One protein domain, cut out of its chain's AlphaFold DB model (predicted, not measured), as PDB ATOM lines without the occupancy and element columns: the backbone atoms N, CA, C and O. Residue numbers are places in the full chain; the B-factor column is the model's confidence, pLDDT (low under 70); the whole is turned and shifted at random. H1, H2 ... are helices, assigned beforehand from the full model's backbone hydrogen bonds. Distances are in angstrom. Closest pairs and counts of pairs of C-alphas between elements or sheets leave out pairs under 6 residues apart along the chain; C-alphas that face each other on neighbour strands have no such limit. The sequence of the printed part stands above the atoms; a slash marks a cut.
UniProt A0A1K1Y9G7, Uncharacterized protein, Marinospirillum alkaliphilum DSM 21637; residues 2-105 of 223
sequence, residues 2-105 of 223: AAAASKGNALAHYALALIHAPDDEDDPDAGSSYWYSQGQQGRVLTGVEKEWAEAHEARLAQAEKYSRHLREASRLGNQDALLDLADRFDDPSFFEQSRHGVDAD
ATOM      1  N   ALA A   2     -42.779  47.932 -22.650       77.81
ATOM      2  CA  ALA A   2     -41.318  47.801 -22.830       77.81
ATOM      3  C   ALA A   2     -40.460  48.772 -21.985       77.81
ATOM      4  O   ALA A   2     -39.517  48.348 -21.329       77.81
ATOM      5  N   ALA A   3     -40.831  50.055 -21.917       78.69
ATOM      6  CA  ALA A   3     -40.115  51.053 -21.111       78.69
ATOM      7  C   ALA A   3     -40.273  50.880 -19.583       78.69
ATOM      8  O   ALA A   3     -39.513  51.467 -18.816       78.69
ATOM      9  N   ALA A   4     -41.287  50.138 -19.130       73.62
ATOM     10  CA  ALA A   4     -41.478  49.794 -17.721       73.62
ATOM     11  C   ALA A   4     -40.727  48.500 -17.374       73.62
ATOM     12  O   ALA A   4     -40.077  48.439 -16.334       73.62
ATOM     13  N   ALA A   5     -40.732  47.519 -18.282       76.25
ATOM     14  CA  ALA A   5     -39.912  46.316 -18.180       76.25
ATOM     15  C   ALA A   5     -38.418  46.681 -18.100       76.25
ATOM     16  O   ALA A   5     -37.738  46.304 -17.156       76.25
ATOM     17  N   SER A   6     -37.930  47.580 -18.964       82.75
ATOM     18  CA  SER A   6     -36.540  48.068 -18.898       82.75
ATOM     19  C   SER A   6     -36.170  48.787 -17.589       82.75
ATOM     20  O   SER A   6     -34.998  49.072 -17.365       82.75
ATOM     21  N   LYS A   7     -37.152  49.128 -16.745       86.94
ATOM     22  CA  LYS A   7     -36.964  49.714 -15.409       86.94
ATOM     23  C   LYS A   7     -37.095  48.679 -14.279       86.94
ATOM     24  O   LYS A   7     -37.156  49.076 -13.121       86.94
ATOM     25  N   GLY A   8     -37.150  47.384 -14.597       87.25
ATOM     26  CA  GLY A   8     -37.230  46.293 -13.623       87.25
ATOM     27  C   GLY A   8     -38.626  46.062 -13.045       87.25
ATOM     28  O   GLY A   8     -38.750  45.617 -11.909       87.25
ATOM     29  N   ASN A   9     -39.691  46.398 -13.779       93.06
ATOM     30  CA  ASN A   9     -41.054  46.123 -13.326       93.06
ATOM     31  C   ASN A   9     -41.464  44.676 -13.666       93.06
ATOM     32  O   ASN A   9     -41.589  44.339 -14.844       93.06
ATOM     33  N   ALA A  10     -41.704  43.855 -12.637       92.19
ATOM     34  CA  ALA A  10     -42.023  42.431 -12.776       92.19
ATOM     35  C   ALA A  10     -43.297  42.182 -13.604       92.19
ATOM     36  O   ALA A  10     -43.270  41.410 -14.556       92.19
ATOM     37  N   LEU A  11     -44.380  42.915 -13.317       92.81
ATOM     38  CA  LEU A  11     -45.651  42.810 -14.047       92.81
ATOM     39  C   LEU A  11     -45.513  43.212 -15.519       92.81
ATOM     40  O   LEU A  11     -46.136  42.619 -16.389       92.81
ATOM     41  N   ALA A  12     -44.678  44.206 -15.826       94.25
ATOM     42  CA  ALA A  12     -44.418  44.603 -17.205       94.25
ATOM     43  C   ALA A  12     -43.616  43.541 -17.967       94.25
ATOM     44  O   ALA A  12     -43.811  43.402 -19.172       94.25
ATOM     45  N   HIS A  13     -42.718  42.818 -17.291       95.44
ATOM     46  CA  HIS A  13     -42.070  41.642 -17.866       95.44
ATOM     47  C   HIS A  13     -43.078  40.516 -18.083       95.44
ATOM     48  O   HIS A  13     -43.118  39.978 -19.184       95.44
ATOM     49  N   TYR A  14     -43.940  40.238 -17.107       95.12
ATOM     50  CA  TYR A  14     -44.938  39.180 -17.230       95.12
ATOM     51  C   TYR A  14     -45.950  39.455 -18.351       95.12
ATOM     52  O   TYR A  14     -46.136  38.631 -19.236       95.12
ATOM     53  N   ALA A  15     -46.491  40.672 -18.432       95.00
ATOM     54  CA  ALA A  15     -47.392  41.057 -19.518       95.00
ATOM     55  C   ALA A  15     -46.731  40.975 -20.910       95.00
ATOM     56  O   ALA A  15     -47.387  40.639 -21.893       95.00
ATOM     57  N   LEU A  16     -45.426  41.265 -21.013       94.94
ATOM     58  CA  LEU A  16     -44.677  41.050 -22.256       94.94
ATOM     59  C   LEU A  16     -44.459  39.567 -22.554       94.94
ATOM     60  O   LEU A  16     -44.418  39.213 -23.727       94.94
ATOM     61  N   ALA A  17     -44.314  38.718 -21.533       95.06
ATOM     62  CA  ALA A  17     -44.296  37.275 -21.723       95.06
ATOM     63  C   ALA A  17     -45.640  36.819 -22.300       95.06
ATOM     64  O   ALA A  17     -45.638  36.248 -23.377       95.06
ATOM     65  N   LEU A  18     -46.774  37.193 -21.704       93.12
ATOM     66  CA  LEU A  18     -48.102  36.811 -22.205       93.12
ATOM     67  C   LEU A  18     -48.367  37.264 -23.652       93.12
ATOM     68  O   LEU A  18     -48.889  36.495 -24.446       93.12
ATOM     69  N   ILE A  19     -47.935  38.471 -24.044       93.56
ATOM     70  CA  ILE A  19     -48.004  38.921 -25.454       93.56
ATOM     71  C   ILE A  19     -47.173  38.030 -26.385       93.56
ATOM     72  O   ILE A  19     -47.465  37.924 -27.577       93.56
ATOM     73  N   HIS A  20     -46.085  37.470 -25.860       91.56
ATOM     74  CA  HIS A  20     -45.179  36.616 -26.607       91.56
ATOM     75  C   HIS A  20     -45.446  35.117 -26.451       91.56
ATOM     76  O   HIS A  20     -44.709  34.339 -27.055       91.56
ATOM     77  N   ALA A  21     -46.456  34.716 -25.677       88.62
ATOM     78  CA  ALA A  21     -46.760  33.315 -25.443       88.62
ATOM     79  C   ALA A  21     -47.034  32.597 -26.777       88.62
ATOM     80  O   ALA A  21     -47.603  33.203 -27.689       88.62
ATOM     81  N   PRO A  22     -46.562  31.349 -26.936       82.00
ATOM     82  CA  PRO A  22     -46.968  30.532 -28.070       82.00
ATOM     83  C   PRO A  22     -48.470  30.244 -27.960       82.00
ATOM     84  O   PRO A  22     -48.942  29.943 -26.864       82.00
ATOM     85  N   ASP A  23     -49.200  30.344 -29.070       75.75
ATOM     86  CA  ASP A  23     -50.600  29.921 -29.121       75.75
ATOM     87  C   ASP A  23     -50.657  28.387 -29.078       75.75
ATOM     88  O   ASP A  23     -49.916  27.714 -29.797       75.75
ATOM     89  N   ASP A  24     -51.534  27.826 -28.244       59.59
ATOM     90  CA  ASP A  24     -51.661  26.370 -28.082       59.59
ATOM     91  C   ASP A  24     -52.283  25.686 -29.327       59.59
ATOM     92  O   ASP A  24     -52.183  24.471 -29.483       59.59
ATOM     93  N   GLU A  25     -52.876  26.460 -30.248       50.56
ATOM     94  CA  GLU A  25     -53.460  25.990 -31.520       50.56
ATOM     95  C   GLU A  25     -52.472  25.981 -32.703       50.56
ATOM     96  O   GLU A  25     -52.793  25.455 -33.773       50.56
ATOM     97  N   ASP A  26     -51.267  26.538 -32.540       54.78
ATOM     98  CA  ASP A  26     -50.234  26.544 -33.580       54.78
ATOM     99  C   ASP A  26     -49.522  25.176 -33.616       54.78
ATOM    100  O   ASP A  26     -48.342  25.052 -33.267       54.78
ATOM    101  N   ASP A  27     -50.227  24.123 -34.048       53.84
ATOM    102  CA  ASP A  27     -49.581  22.854 -34.390       53.84
ATOM    103  C   ASP A  27     -48.524  23.161 -35.466       53.84
ATOM    104  O   ASP A  27     -48.856  23.701 -36.531       53.84
ATOM    105  N   PRO A  28     -47.222  22.949 -35.200       57.44
ATOM    106  CA  PRO A  28     -46.186  23.360 -36.124       57.44
ATOM    107  C   PRO A  28     -46.373  22.634 -37.453       57.44
ATOM    108  O   PRO A  28     -46.036  21.457 -37.555       57.44
ATOM    109  N   ASP A  29     -46.831  23.376 -38.473       64.94
ATOM    110  CA  ASP A  29     -46.995  22.902 -39.852       64.94
ATOM    111  C   ASP A  29     -45.882  21.907 -40.192       64.94
ATOM    112  O   ASP A  29     -44.685  22.260 -40.189       64.94
ATOM    113  N   ALA A  30     -46.282  20.650 -40.397       60.56
ATOM    114  CA  ALA A  30     -45.377  19.524 -40.539       60.56
ATOM    115  C   ALA A  30     -44.366  19.813 -41.663       60.56
ATOM    116  O   ALA A  30     -44.703  19.835 -42.845       60.56
ATOM    117  N   GLY A  31     -43.107  20.062 -41.286       71.00
ATOM    118  CA  GLY A  31     -42.014  20.393 -42.210       71.00
ATOM    119  C   GLY A  31     -41.441  21.810 -42.089       71.00
ATOM    120  O   GLY A  31     -40.384  22.071 -42.666       71.00
ATOM    121  N   SER A  32     -42.046  22.707 -41.304       83.69
ATOM    122  CA  SER A  32     -41.532  24.077 -41.112       83.69
ATOM    123  C   SER A  32     -40.116  24.112 -40.506       83.69
ATOM    124  O   SER A  32     -39.238  24.823 -40.999       83.69
ATOM    125  N   SER A  33     -39.837  23.245 -39.526       87.88
ATOM    126  CA  SER A  33     -38.500  23.075 -38.933       87.88
ATOM    127  C   SER A  33     -37.467  22.497 -39.912       87.88
ATOM    128  O   SER A  33     -36.295  22.883 -39.897       87.88
ATOM    129  N   TYR A  34     -37.895  21.596 -40.803       91.12
ATOM    130  CA  TYR A  34     -37.038  21.008 -41.832       91.12
ATOM    131  C   TYR A  34     -36.566  22.072 -42.824       91.12
ATOM    132  O   TYR A  34     -35.364  22.185 -43.075       91.12
ATOM    133  N   TRP A  35     -37.487  22.882 -43.352       93.38
ATOM    134  CA  TRP A  35     -37.146  23.934 -44.307       93.38
ATOM    135  C   TRP A  35     -36.266  25.007 -43.691       93.38
ATOM    136  O   TRP A  35     -35.265  25.383 -44.300       93.38
ATOM    137  N   TYR A  36     -36.557  25.408 -42.454       92.88
ATOM    138  CA  TYR A  36     -35.677  26.287 -41.695       92.88
ATOM    139  C   TYR A  36     -34.241  25.736 -41.623       92.88
ATOM    140  O   TYR A  36     -33.292  26.424 -42.001       92.88
ATOM    141  N   SER A  37     -34.072  24.461 -41.254       94.38
ATOM    142  CA  SER A  37     -32.755  23.804 -41.216       94.38
ATOM    143  C   SER A  37     -32.066  23.749 -42.589       94.38
ATOM    144  O   SER A  37     -30.863  23.994 -42.688       94.38
ATOM    145  N   GLN A  38     -32.807  23.482 -43.670       95.31
ATOM    146  CA  GLN A  38     -32.266  23.502 -45.034       95.31
ATOM    147  C   GLN A  38     -31.768  24.897 -45.445       95.31
ATOM    148  O   GLN A  38     -30.696  25.015 -46.042       95.31
ATOM    149  N   GLY A  39     -32.507  25.953 -45.092       93.31
ATOM    150  CA  GLY A  39     -32.087  27.340 -45.306       93.31
ATOM    151  C   GLY A  39     -30.810  27.688 -44.536       93.31
ATOM    152  O   GLY A  39     -29.876  28.238 -45.117       93.31
ATOM    153  N   GLN A  40     -30.715  27.276 -43.265       95.44
ATOM    154  CA  GLN A  40     -29.512  27.458 -42.433       95.44
ATOM    155  C   GLN A  40     -28.271  26.747 -43.009       95.44
ATOM    156  O   GLN A  40     -27.148  27.214 -42.840       95.44
ATOM    157  N   GLN A  41     -28.460  25.647 -43.746       96.06
ATOM    158  CA  GLN A  41     -27.392  24.922 -44.453       96.06
ATOM    159  C   GLN A  41     -26.993  25.570 -45.795       96.06
ATOM    160  O   GLN A  41     -26.140  25.043 -46.508       96.06
ATOM    161  N   GLY A  42     -27.588  26.714 -46.147       94.38
ATOM    162  CA  GLY A  42     -27.256  27.489 -47.342       94.38
ATOM    163  C   GLY A  42     -28.053  27.114 -48.592       94.38
ATOM    164  O   GLY A  42     -27.740  27.608 -49.678       94.38
ATOM    165  N   ARG A  43     -29.087  26.266 -48.476       95.25
ATOM    166  CA  ARG A  43     -30.020  26.024 -49.585       95.25
ATOM    167  C   ARG A  43     -30.820  27.299 -49.850       95.25
ATOM    168  O   ARG A  43     -31.407  27.879 -48.943       95.25
ATOM    169  N   VAL A  44     -30.891  27.709 -51.113       95.56
ATOM    170  CA  VAL A  44     -31.758  28.819 -51.524       95.56
ATOM    171  C   VAL A  44     -33.205  28.324 -51.541       95.56
ATOM    172  O   VAL A  44     -33.568  27.513 -52.390       95.56
ATOM    173  N   LEU A  45     -34.012  28.793 -50.587       94.69
ATOM    174  CA  LEU A  45     -35.440  28.482 -50.486       94.69
ATOM    175  C   LEU A  45     -36.271  29.504 -51.267       94.69
ATOM    176  O   LEU A  45     -35.941  30.693 -51.305       94.69
ATOM    177  N   THR A  46     -37.374  29.057 -51.870       94.75
ATOM    178  CA  THR A  46     -38.306  29.922 -52.614       94.75
ATOM    179  C   THR A  46     -39.753  29.478 -52.413       94.75
ATOM    180  O   THR A  46     -39.998  28.319 -52.087       94.75
ATOM    181  N   GLY A  47     -40.711  30.390 -52.617       93.00
ATOM    182  CA  GLY A  47     -42.141  30.102 -52.459       93.00
ATOM    183  C   GLY A  47     -42.477  29.574 -51.061       93.00
ATOM    184  O   GLY A  47     -41.947  30.073 -50.071       93.00
ATOM    185  N   VAL A  48     -43.299  28.525 -51.008       90.56
ATOM    186  CA  VAL A  48     -43.803  27.919 -49.763       90.56
ATOM    187  C   VAL A  48     -42.673  27.431 -48.842       90.56
ATOM    188  O   VAL A  48     -42.749  27.623 -47.635       90.56
ATOM    189  N   GLU A  49     -41.579  26.881 -49.390       92.06
ATOM    190  CA  GLU A  49     -40.427  26.432 -48.580       92.06
ATOM    191  C   GLU A  49     -39.815  27.594 -47.782       92.06
ATOM    192  O   GLU A  49     -39.398  27.429 -46.637       92.06
ATOM    193  N   LYS A  50     -39.761  28.782 -48.396       94.00
ATOM    194  CA  LYS A  50     -39.237  29.989 -47.759       94.00
ATOM    195  C   LYS A  50     -40.218  30.531 -46.722       94.00
ATOM    196  O   LYS A  50     -39.794  30.839 -45.616       94.00
ATOM    197  N   GLU A  51     -41.503  30.608 -47.061       91.88
ATOM    198  CA  GLU A  51     -42.549  31.086 -46.146       91.88
ATOM    199  C   GLU A  51     -42.608  30.237 -44.869       91.88
ATOM    200  O   GLU A  51     -42.632  30.773 -43.765       91.88
ATOM    201  N   TRP A  52     -42.534  28.910 -44.999       91.62
ATOM    202  CA  TRP A  52     -42.506  28.000 -43.855       91.62
ATOM    203  C   TRP A  52     -41.240  28.132 -43.004       91.62
ATOM    204  O   TRP A  52     -41.321  28.069 -41.776       91.62
ATOM    205  N   ALA A  53     -40.078  28.334 -43.631       92.38
ATOM    206  CA  ALA A  53     -38.831  28.578 -42.911       92.38
ATOM    207  C   ALA A  53     -38.867  29.904 -42.129       92.38
ATOM    208  O   ALA A  53     -38.470  29.931 -40.966       92.38
ATOM    209  N   GLU A  54     -39.376  30.981 -42.738       91.75
ATOM    210  CA  GLU A  54     -39.512  32.301 -42.103       91.75
ATOM    211  C   GLU A  54     -40.555  32.285 -40.973       91.75
ATOM    212  O   GLU A  54     -40.317  32.853 -39.908       91.75
ATOM    213  N   ALA A  55     -41.679  31.582 -41.152       89.75
ATOM    214  CA  ALA A  55     -42.673  31.387 -40.096       89.75
ATOM    215  C   ALA A  55     -42.093  30.614 -38.901       89.75
ATOM    216  O   ALA A  55     -42.321  30.983 -37.748       89.75
ATOM    217  N   HIS A  56     -41.296  29.572 -39.161       90.19
ATOM    218  CA  HIS A  56     -40.601  28.835 -38.107       90.19
ATOM    219  C   HIS A  56     -39.578  29.711 -37.372       90.19
ATOM    220  O   HIS A  56     -39.553  29.717 -36.143       90.19
ATOM    221  N   GLU A  57     -38.776  30.493 -38.097       92.19
ATOM    222  CA  GLU A  57     -37.829  31.447 -37.506       92.19
ATOM    223  C   GLU A  57     -38.541  32.488 -36.629       92.19
ATOM    224  O   GLU A  57     -38.105  32.766 -35.509       92.19
ATOM    225  N   ALA A  58     -39.673  33.025 -37.094       90.25
ATOM    226  CA  ALA A  58     -40.483  33.966 -36.329       90.25
ATOM    227  C   ALA A  58     -41.027  33.339 -35.035       90.25
ATOM    228  O   ALA A  58     -40.935  33.971 -33.980       90.25
ATOM    229  N   ARG A  59     -41.516  32.089 -35.087       88.25
ATOM    230  CA  ARG A  59     -41.947  31.337 -33.895       88.25
ATOM    231  C   ARG A  59     -40.801  31.117 -32.908       88.25
ATOM    232  O   ARG A  59     -40.987  31.341 -31.715       88.25
ATOM    233  N   LEU A  60     -39.602  30.766 -33.379       90.56
ATOM    234  CA  LEU A  60     -38.423  30.631 -32.511       90.56
ATOM    235  C   LEU A  60     -38.066  31.959 -31.826       90.56
ATOM    236  O   LEU A  60     -37.860  31.996 -30.613       90.56
ATOM    237  N   ALA A  61     -38.047  33.065 -32.576       91.88
ATOM    238  CA  ALA A  61     -37.767  34.390 -32.025       91.88
ATOM    239  C   ALA A  61     -38.844  34.851 -31.025       91.88
ATOM    240  O   ALA A  61     -38.549  35.565 -30.063       91.88
ATOM    241  N   GLN A  62     -40.098  34.459 -31.249       91.50
ATOM    242  CA  GLN A  62     -41.209  34.711 -30.340       91.50
ATOM    243  C   GLN A  62     -41.051  33.911 -29.038       91.50
ATOM    244  O   GLN A  62     -41.064  34.503 -27.958       91.50
ATOM    245  N   ALA A  63     -40.785  32.604 -29.134       90.56
ATOM    246  CA  ALA A  63     -40.532  31.726 -27.992       90.56
ATOM    247  C   ALA A  63     -39.318  32.174 -27.155       90.56
ATOM    248  O   ALA A  63     -39.328  32.081 -25.923       90.56
ATOM    249  N   GLU A  64     -38.279  32.723 -27.793       93.38
ATOM    250  CA  GLU A  64     -37.136  33.307 -27.087       93.38
ATOM    251  C   GLU A  64     -37.544  34.558 -26.290       93.38
ATOM    252  O   GLU A  64     -37.177  34.701 -25.118       93.38
ATOM    253  N   LYS A  65     -38.342  35.458 -26.885       94.06
ATOM    254  CA  LYS A  65     -38.864  36.643 -26.181       94.06
ATOM    255  C   LYS A  65     -39.745  36.247 -25.006       94.06
ATOM    256  O   LYS A  65     -39.547  36.809 -23.928       94.06
ATOM    257  N   TYR A  66     -40.655  35.295 -25.210       94.44
ATOM    258  CA  TYR A  66     -41.493  34.712 -24.167       94.44
ATOM    259  C   TYR A  66     -40.641  34.250 -22.987       94.44
ATOM    260  O   TYR A  66     -40.720  34.817 -21.898       94.44
ATOM    261  N   SER A  67     -39.725  33.314 -23.248       94.00
ATOM    262  CA  SER A  67     -38.871  32.705 -22.225       94.00
ATOM    263  C   SER A  67     -38.031  33.740 -21.476       94.00
ATOM    264  O   SER A  67     -37.862  33.660 -20.258       94.00
ATOM    265  N   ARG A  68     -37.496  34.742 -22.185       95.31
ATOM    266  CA  ARG A  68     -36.699  35.815 -21.577       95.31
ATOM    267  C   ARG A  68     -37.538  36.697 -20.659       95.31
ATOM    268  O   ARG A  68     -37.095  37.033 -19.564       95.31
ATOM    269  N   HIS A  69     -38.708  37.130 -21.124       96.25
ATOM    270  CA  HIS A  69     -39.579  37.997 -20.339       96.25
ATOM    271  C   HIS A  69     -40.147  37.268 -19.124       96.25
ATOM    272  O   HIS A  69     -40.157  37.856 -18.045       96.25
ATOM    273  N   LEU A  70     -40.502  35.993 -19.282       96.06
ATOM    274  CA  LEU A  70     -40.983  35.148 -18.202       96.06
ATOM    275  C   LEU A  70     -39.922  34.995 -17.105       96.06
ATOM    276  O   LEU A  70     -40.150  35.422 -15.979       96.06
ATOM    277  N   ARG A  71     -38.705  34.550 -17.451       95.50
ATOM    278  CA  ARG A  71     -37.601  34.405 -16.481       95.50
ATOM    279  C   ARG A  71     -37.263  35.697 -15.747       95.50
ATOM    280  O   ARG A  71     -36.961  35.667 -14.558       95.50
ATOM    281  N   GLU A  72     -37.301  36.835 -16.435       96.12
ATOM    282  CA  GLU A  72     -37.019  38.122 -15.799       96.12
ATOM    283  C   GLU A  72     -38.152  38.560 -14.857       96.12
ATOM    284  O   GLU A  72     -37.869  39.096 -13.787       96.12
ATOM    285  N   ALA A  73     -39.418  38.286 -15.193       95.44
ATOM    286  CA  ALA A  73     -40.538  38.495 -14.275       95.44
ATOM    287  C   ALA A  73     -40.402  37.621 -13.017       95.44
ATOM    288  O   ALA A  73     -40.535  38.135 -11.903       95.44
ATOM    289  N   SER A  74     -40.047  36.344 -13.183       93.12
ATOM    290  CA  SER A  74     -39.827  35.397 -12.085       93.12
ATOM    291  C   SER A  74     -38.652  35.818 -11.200       93.12
ATOM    292  O   SER A  74     -38.773  35.842  -9.977       93.12
ATOM    293  N   ARG A  75     -37.536  36.264 -11.797       93.88
ATOM    294  CA  ARG A  75     -36.373  36.819 -11.074       93.88
ATOM    295  C   ARG A  75     -36.741  38.041 -10.225       93.88
ATOM    296  O   ARG A  75     -36.103  38.308  -9.207       93.88
ATOM    297  N   LEU A  76     -37.738  38.807 -10.663       93.06
ATOM    298  CA  LEU A  76     -38.271  39.969  -9.953       93.06
ATOM    299  C   LEU A  76     -39.392  39.607  -8.956       93.06
ATOM    300  O   LEU A  76     -39.923  40.509  -8.309       93.06
ATOM    301  N   GLY A  77     -39.727  38.321  -8.804       90.19
ATOM    302  CA  GLY A  77     -40.662  37.804  -7.803       90.19
ATOM    303  C   GLY A  77     -42.134  37.776  -8.222       90.19
ATOM    304  O   GLY A  77     -43.000  37.673  -7.354       90.19
ATOM    305  N   ASN A  78     -42.452  37.892  -9.516       92.06
ATOM    306  CA  ASN A  78     -43.833  37.718  -9.973       92.06
ATOM    307  C   ASN A  78     -44.254  36.240  -9.854       92.06
ATOM    308  O   ASN A  78     -43.604  35.375 -10.434       92.06
ATOM    309  N   GLN A  79     -45.314  35.974  -9.081       91.31
ATOM    310  CA  GLN A  79     -45.771  34.616  -8.759       91.31
ATOM    311  C   GLN A  79     -46.361  33.893  -9.970       91.31
ATOM    312  O   GLN A  79     -46.031  32.733 -10.180       91.31
ATOM    313  N   ASP A  80     -47.134  34.588 -10.802       92.00
ATOM    314  CA  ASP A  80     -47.718  34.007 -12.016       92.00
ATOM    315  C   ASP A  80     -46.618  33.541 -12.982       92.00
ATOM    316  O   ASP A  80     -46.624  32.415 -13.457       92.00
ATOM    317  N   ALA A  81     -45.573  34.355 -13.169       93.94
ATOM    318  CA  ALA A  81     -44.409  33.984 -13.967       93.94
ATOM    319  C   ALA A  81     -43.616  32.807 -13.381       93.94
ATOM    320  O   ALA A  81     -42.961  32.071 -14.115       93.94
ATOM    321  N   LEU A  82     -43.592  32.662 -12.055       94.12
ATOM    322  CA  LEU A  82     -42.969  31.512 -11.400       94.12
ATOM    323  C   LEU A  82     -43.809  30.250 -11.611       94.12
ATOM    324  O   LEU A  82     -43.236  29.204 -11.900       94.12
ATOM    325  N   LEU A  83     -45.133  30.358 -11.508       94.31
ATOM    326  CA  LEU A  83     -46.051  29.252 -11.751       94.31
ATOM    327  C   LEU A  83     -46.010  28.803 -13.219       94.31
ATOM    328  O   LEU A  83     -45.844  27.618 -13.475       94.31
ATOM    329  N   ASP A  84     -46.026  29.735 -14.174       94.06
ATOM    330  CA  ASP A  84     -45.879  29.438 -15.607       94.06
ATOM    331  C   ASP A  84     -44.524  28.784 -15.930       94.06
ATOM    332  O   ASP A  84     -44.417  27.954 -16.837       94.06
ATOM    333  N   LEU A  85     -43.464  29.152 -15.197       94.75
ATOM    334  CA  LEU A  85     -42.169  28.481 -15.299       94.75
ATOM    335  C   LEU A  85     -42.214  27.050 -14.752       94.75
ATOM    336  O   LEU A  85     -41.628  26.157 -15.367       94.75
ATOM    337  N   ALA A  86     -42.895  26.832 -13.628       95.00
ATOM    338  CA  ALA A  86     -43.088  25.503 -13.062       95.00
ATOM    339  C   ALA A  86     -43.894  24.614 -14.014       95.00
ATOM    340  O   ALA A  86     -43.478  23.499 -14.315       95.00
ATOM    341  N   ASP A  87     -44.989  25.137 -14.559       94.19
ATOM    342  CA  ASP A  87     -45.858  24.396 -15.460       94.19
ATOM    343  C   ASP A  87     -45.150  24.040 -16.775       94.19
ATOM    344  O   ASP A  87     -45.022  22.870 -17.136       94.19
ATOM    345  N   ARG A  88     -44.607  25.032 -17.484       91.75
ATOM    346  CA  ARG A  88     -44.106  24.811 -18.850       91.75
ATOM    347  C   ARG A  88     -42.669  24.308 -18.928       91.75
ATOM    348  O   ARG A  88     -42.262  23.807 -19.975       91.75
ATOM    349  N   PHE A  89     -41.878  24.494 -17.873       92.69
ATOM    350  CA  PHE A  89     -40.439  24.205 -17.896       92.69
ATOM    351  C   PHE A  89     -39.949  23.376 -16.704       92.69
ATOM    352  O   PHE A  89     -38.735  23.227 -16.559       92.69
ATOM    353  N   ASP A  90     -40.854  22.854 -15.866       94.31
ATOM    354  CA  ASP A  90     -40.525  22.099 -14.648       94.31
ATOM    355  C   ASP A  90     -39.559  22.867 -13.715       94.31
ATOM    356  O   ASP A  90     -38.702  22.282 -13.046       94.31
ATOM    357  N   ASP A  91     -39.656  24.202 -13.676       94.94
ATOM    358  CA  ASP A  91     -38.828  25.035 -12.798       94.94
ATOM    359  C   ASP A  91     -39.384  25.034 -11.356       94.94
ATOM    360  O   ASP A  91     -40.511  25.476 -11.121       94.94
ATOM    361  N   PRO A  92     -38.622  24.581 -10.342       94.19
ATOM    362  CA  PRO A  92     -39.142  24.420  -8.984       94.19
ATOM    363  C   PRO A  92     -39.263  25.734  -8.202       94.19
ATOM    364  O   PRO A  92     -39.790  25.716  -7.086       94.19
ATOM    365  N   SER A  93     -38.786  26.860  -8.746       93.06
ATOM    366  CA  SER A  93     -38.631  28.128  -8.020       93.06
ATOM    367  C   SER A  93     -39.931  28.644  -7.406       93.06
ATOM    368  O   SER A  93     -39.892  29.293  -6.361       93.06
ATOM    369  N   PHE A  94     -41.077  28.363  -8.032       93.44
ATOM    370  CA  PHE A  94     -42.395  28.700  -7.486       93.44
ATOM    371  C   PHE A  94     -42.610  28.080  -6.099       93.44
ATOM    372  O   PHE A  94     -42.921  28.768  -5.129       93.44
ATOM    373  N   PHE A  95     -42.349  26.781  -5.985       92.62
ATOM    374  CA  PHE A  95     -42.578  25.993  -4.779       92.62
ATOM    375  C   PHE A  95     -41.444  26.099  -3.741       92.62
ATOM    376  O   PHE A  95     -41.525  25.509  -2.664       92.62
ATOM    377  N   GLU A  96     -40.342  26.781  -4.058       91.19
ATOM    378  CA  GLU A  96     -39.251  27.070  -3.110       91.19
ATOM    379  C   GLU A  96     -39.461  28.389  -2.355       91.19
ATOM    380  O   GLU A  96     -38.786  28.664  -1.359       91.19
ATOM    381  N   GLN A  97     -40.403  29.213  -2.814       84.56
ATOM    382  CA  GLN A  97     -40.729  30.488  -2.192       84.56
ATOM    383  C   GLN A  97     -41.760  30.335  -1.074       84.56
ATOM    384  O   GLN A  97     -42.412  29.306  -0.899       84.56
ATOM    385  N   SER A  98     -41.893  31.395  -0.273       77.94
ATOM    386  CA  SER A  98     -42.984  31.470   0.695       77.94
ATOM    387  C   SER A  98     -44.309  31.462  -0.059       77.94
ATOM    388  O   SER A  98     -44.485  32.217  -1.008       77.94
ATOM    389  N   ARG A  99     -45.225  30.592   0.366       71.94
ATOM    390  CA  ARG A  99     -46.529  30.404  -0.271       71.94
ATOM    391  C   ARG A  99     -47.314  31.716  -0.174       71.94
ATOM    392  O   ARG A  99     -47.694  32.138   0.920       71.94
ATOM    393  N   HIS A 100     -47.463  32.403  -1.300       62.62
ATOM    394  CA  HIS A 100     -48.160  33.681  -1.422       62.62
ATOM    395  C   HIS A 100     -49.438  33.498  -2.240       62.62
ATOM    396  O   HIS A 100     -49.553  32.527  -2.978       62.62
ATOM    397  N   GLY A 101     -50.404  34.408  -2.077       63.69
ATOM    398  CA  GLY A 101     -51.686  34.341  -2.779       63.69
ATOM    399  C   GLY A 101     -51.482  34.424  -4.287       63.69
ATOM    400  O   GLY A 101     -51.186  35.498  -4.808       63.69
ATOM    401  N   VAL A 102     -51.606  33.278  -4.948       73.50
ATOM    402  CA  VAL A 102     -51.744  33.159  -6.396       73.50
ATOM    403  C   VAL A 102     -53.231  33.040  -6.681       73.50
ATOM    404  O   VAL A 102     -53.936  32.361  -5.942       73.50
ATOM    405  N   ASP A 103     -53.698  33.707  -7.731       82.12
ATOM    406  CA  ASP A 103     -55.101  33.666  -8.176       82.12
ATOM    407  C   ASP A 103     -55.396  32.444  -9.069       82.12
ATOM    408  O   ASP A 103     -56.411  32.378  -9.754       82.12
ATOM    409  N   ALA A 104     -54.468  31.488  -9.118       87.75
ATOM    410  CA  ALA A 104     -54.603  30.267  -9.892       87.75
ATOM    411  C   ALA A 104     -55.349  29.205  -9.085       87.75
ATOM    412  O   ALA A 104     -55.240  29.148  -7.857       87.75
ATOM    413  N   ASP A 105     -56.062  28.348  -9.806       93.38
ATOM    414  CA  ASP A 105     -56.767  27.208  -9.239       93.38
ATOM    415  C   ASP A 105     -55.792  26.301  -8.453       93.38
ATOM    416  O   ASP A 105     -54.836  25.773  -9.036       93.38
TER     417      ASP A 105
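Overview. This is residues 2 to 105 of the 223 residues of an uncharacterized protein of Marinospirillum alkaliphilum DSM 21637 (UniProt A0A1K1Y9G7). The long helix H4 makes the axis; H3 crosses its first part, H2 and H5 pack on its last. The printed part has 104 residues with six named helices, all helix. It is loose, radius of gyration of the C-alphas 17.2 A, spanning 53 by 30 by 22 A.

Arrangement. The hub H4, residues 48 to 75, touches H2, residues 10 to 20, with residues 62 to 74 alone, at a shallow tilt of 16 degrees, C-alphas 73 and 10 closest, 4.5 A apart. Its residues 49 to 57 alone touch H3, residues 32 to 40, about perpendicular at 82 degrees. Its residues 70 to 74 alone touch H5, residues 79 to 89. H1, residues 2 to 5, touches H2; H6, residues 93 to 96, touches H5. Every O i to N i+4 pair in H2 to H5 is within hydrogen-bond range.

Along the chain. H4 runs 40.4 A from C-alpha 48 at (-43.803, 27.919, -49.763) to C-alpha 75 at (-36.373, 36.819, -11.074).

Size, cuts and confidence. The link H2 to H3 is long; pLDDT is under 70 at residues 24 to 30 and 100 to 101.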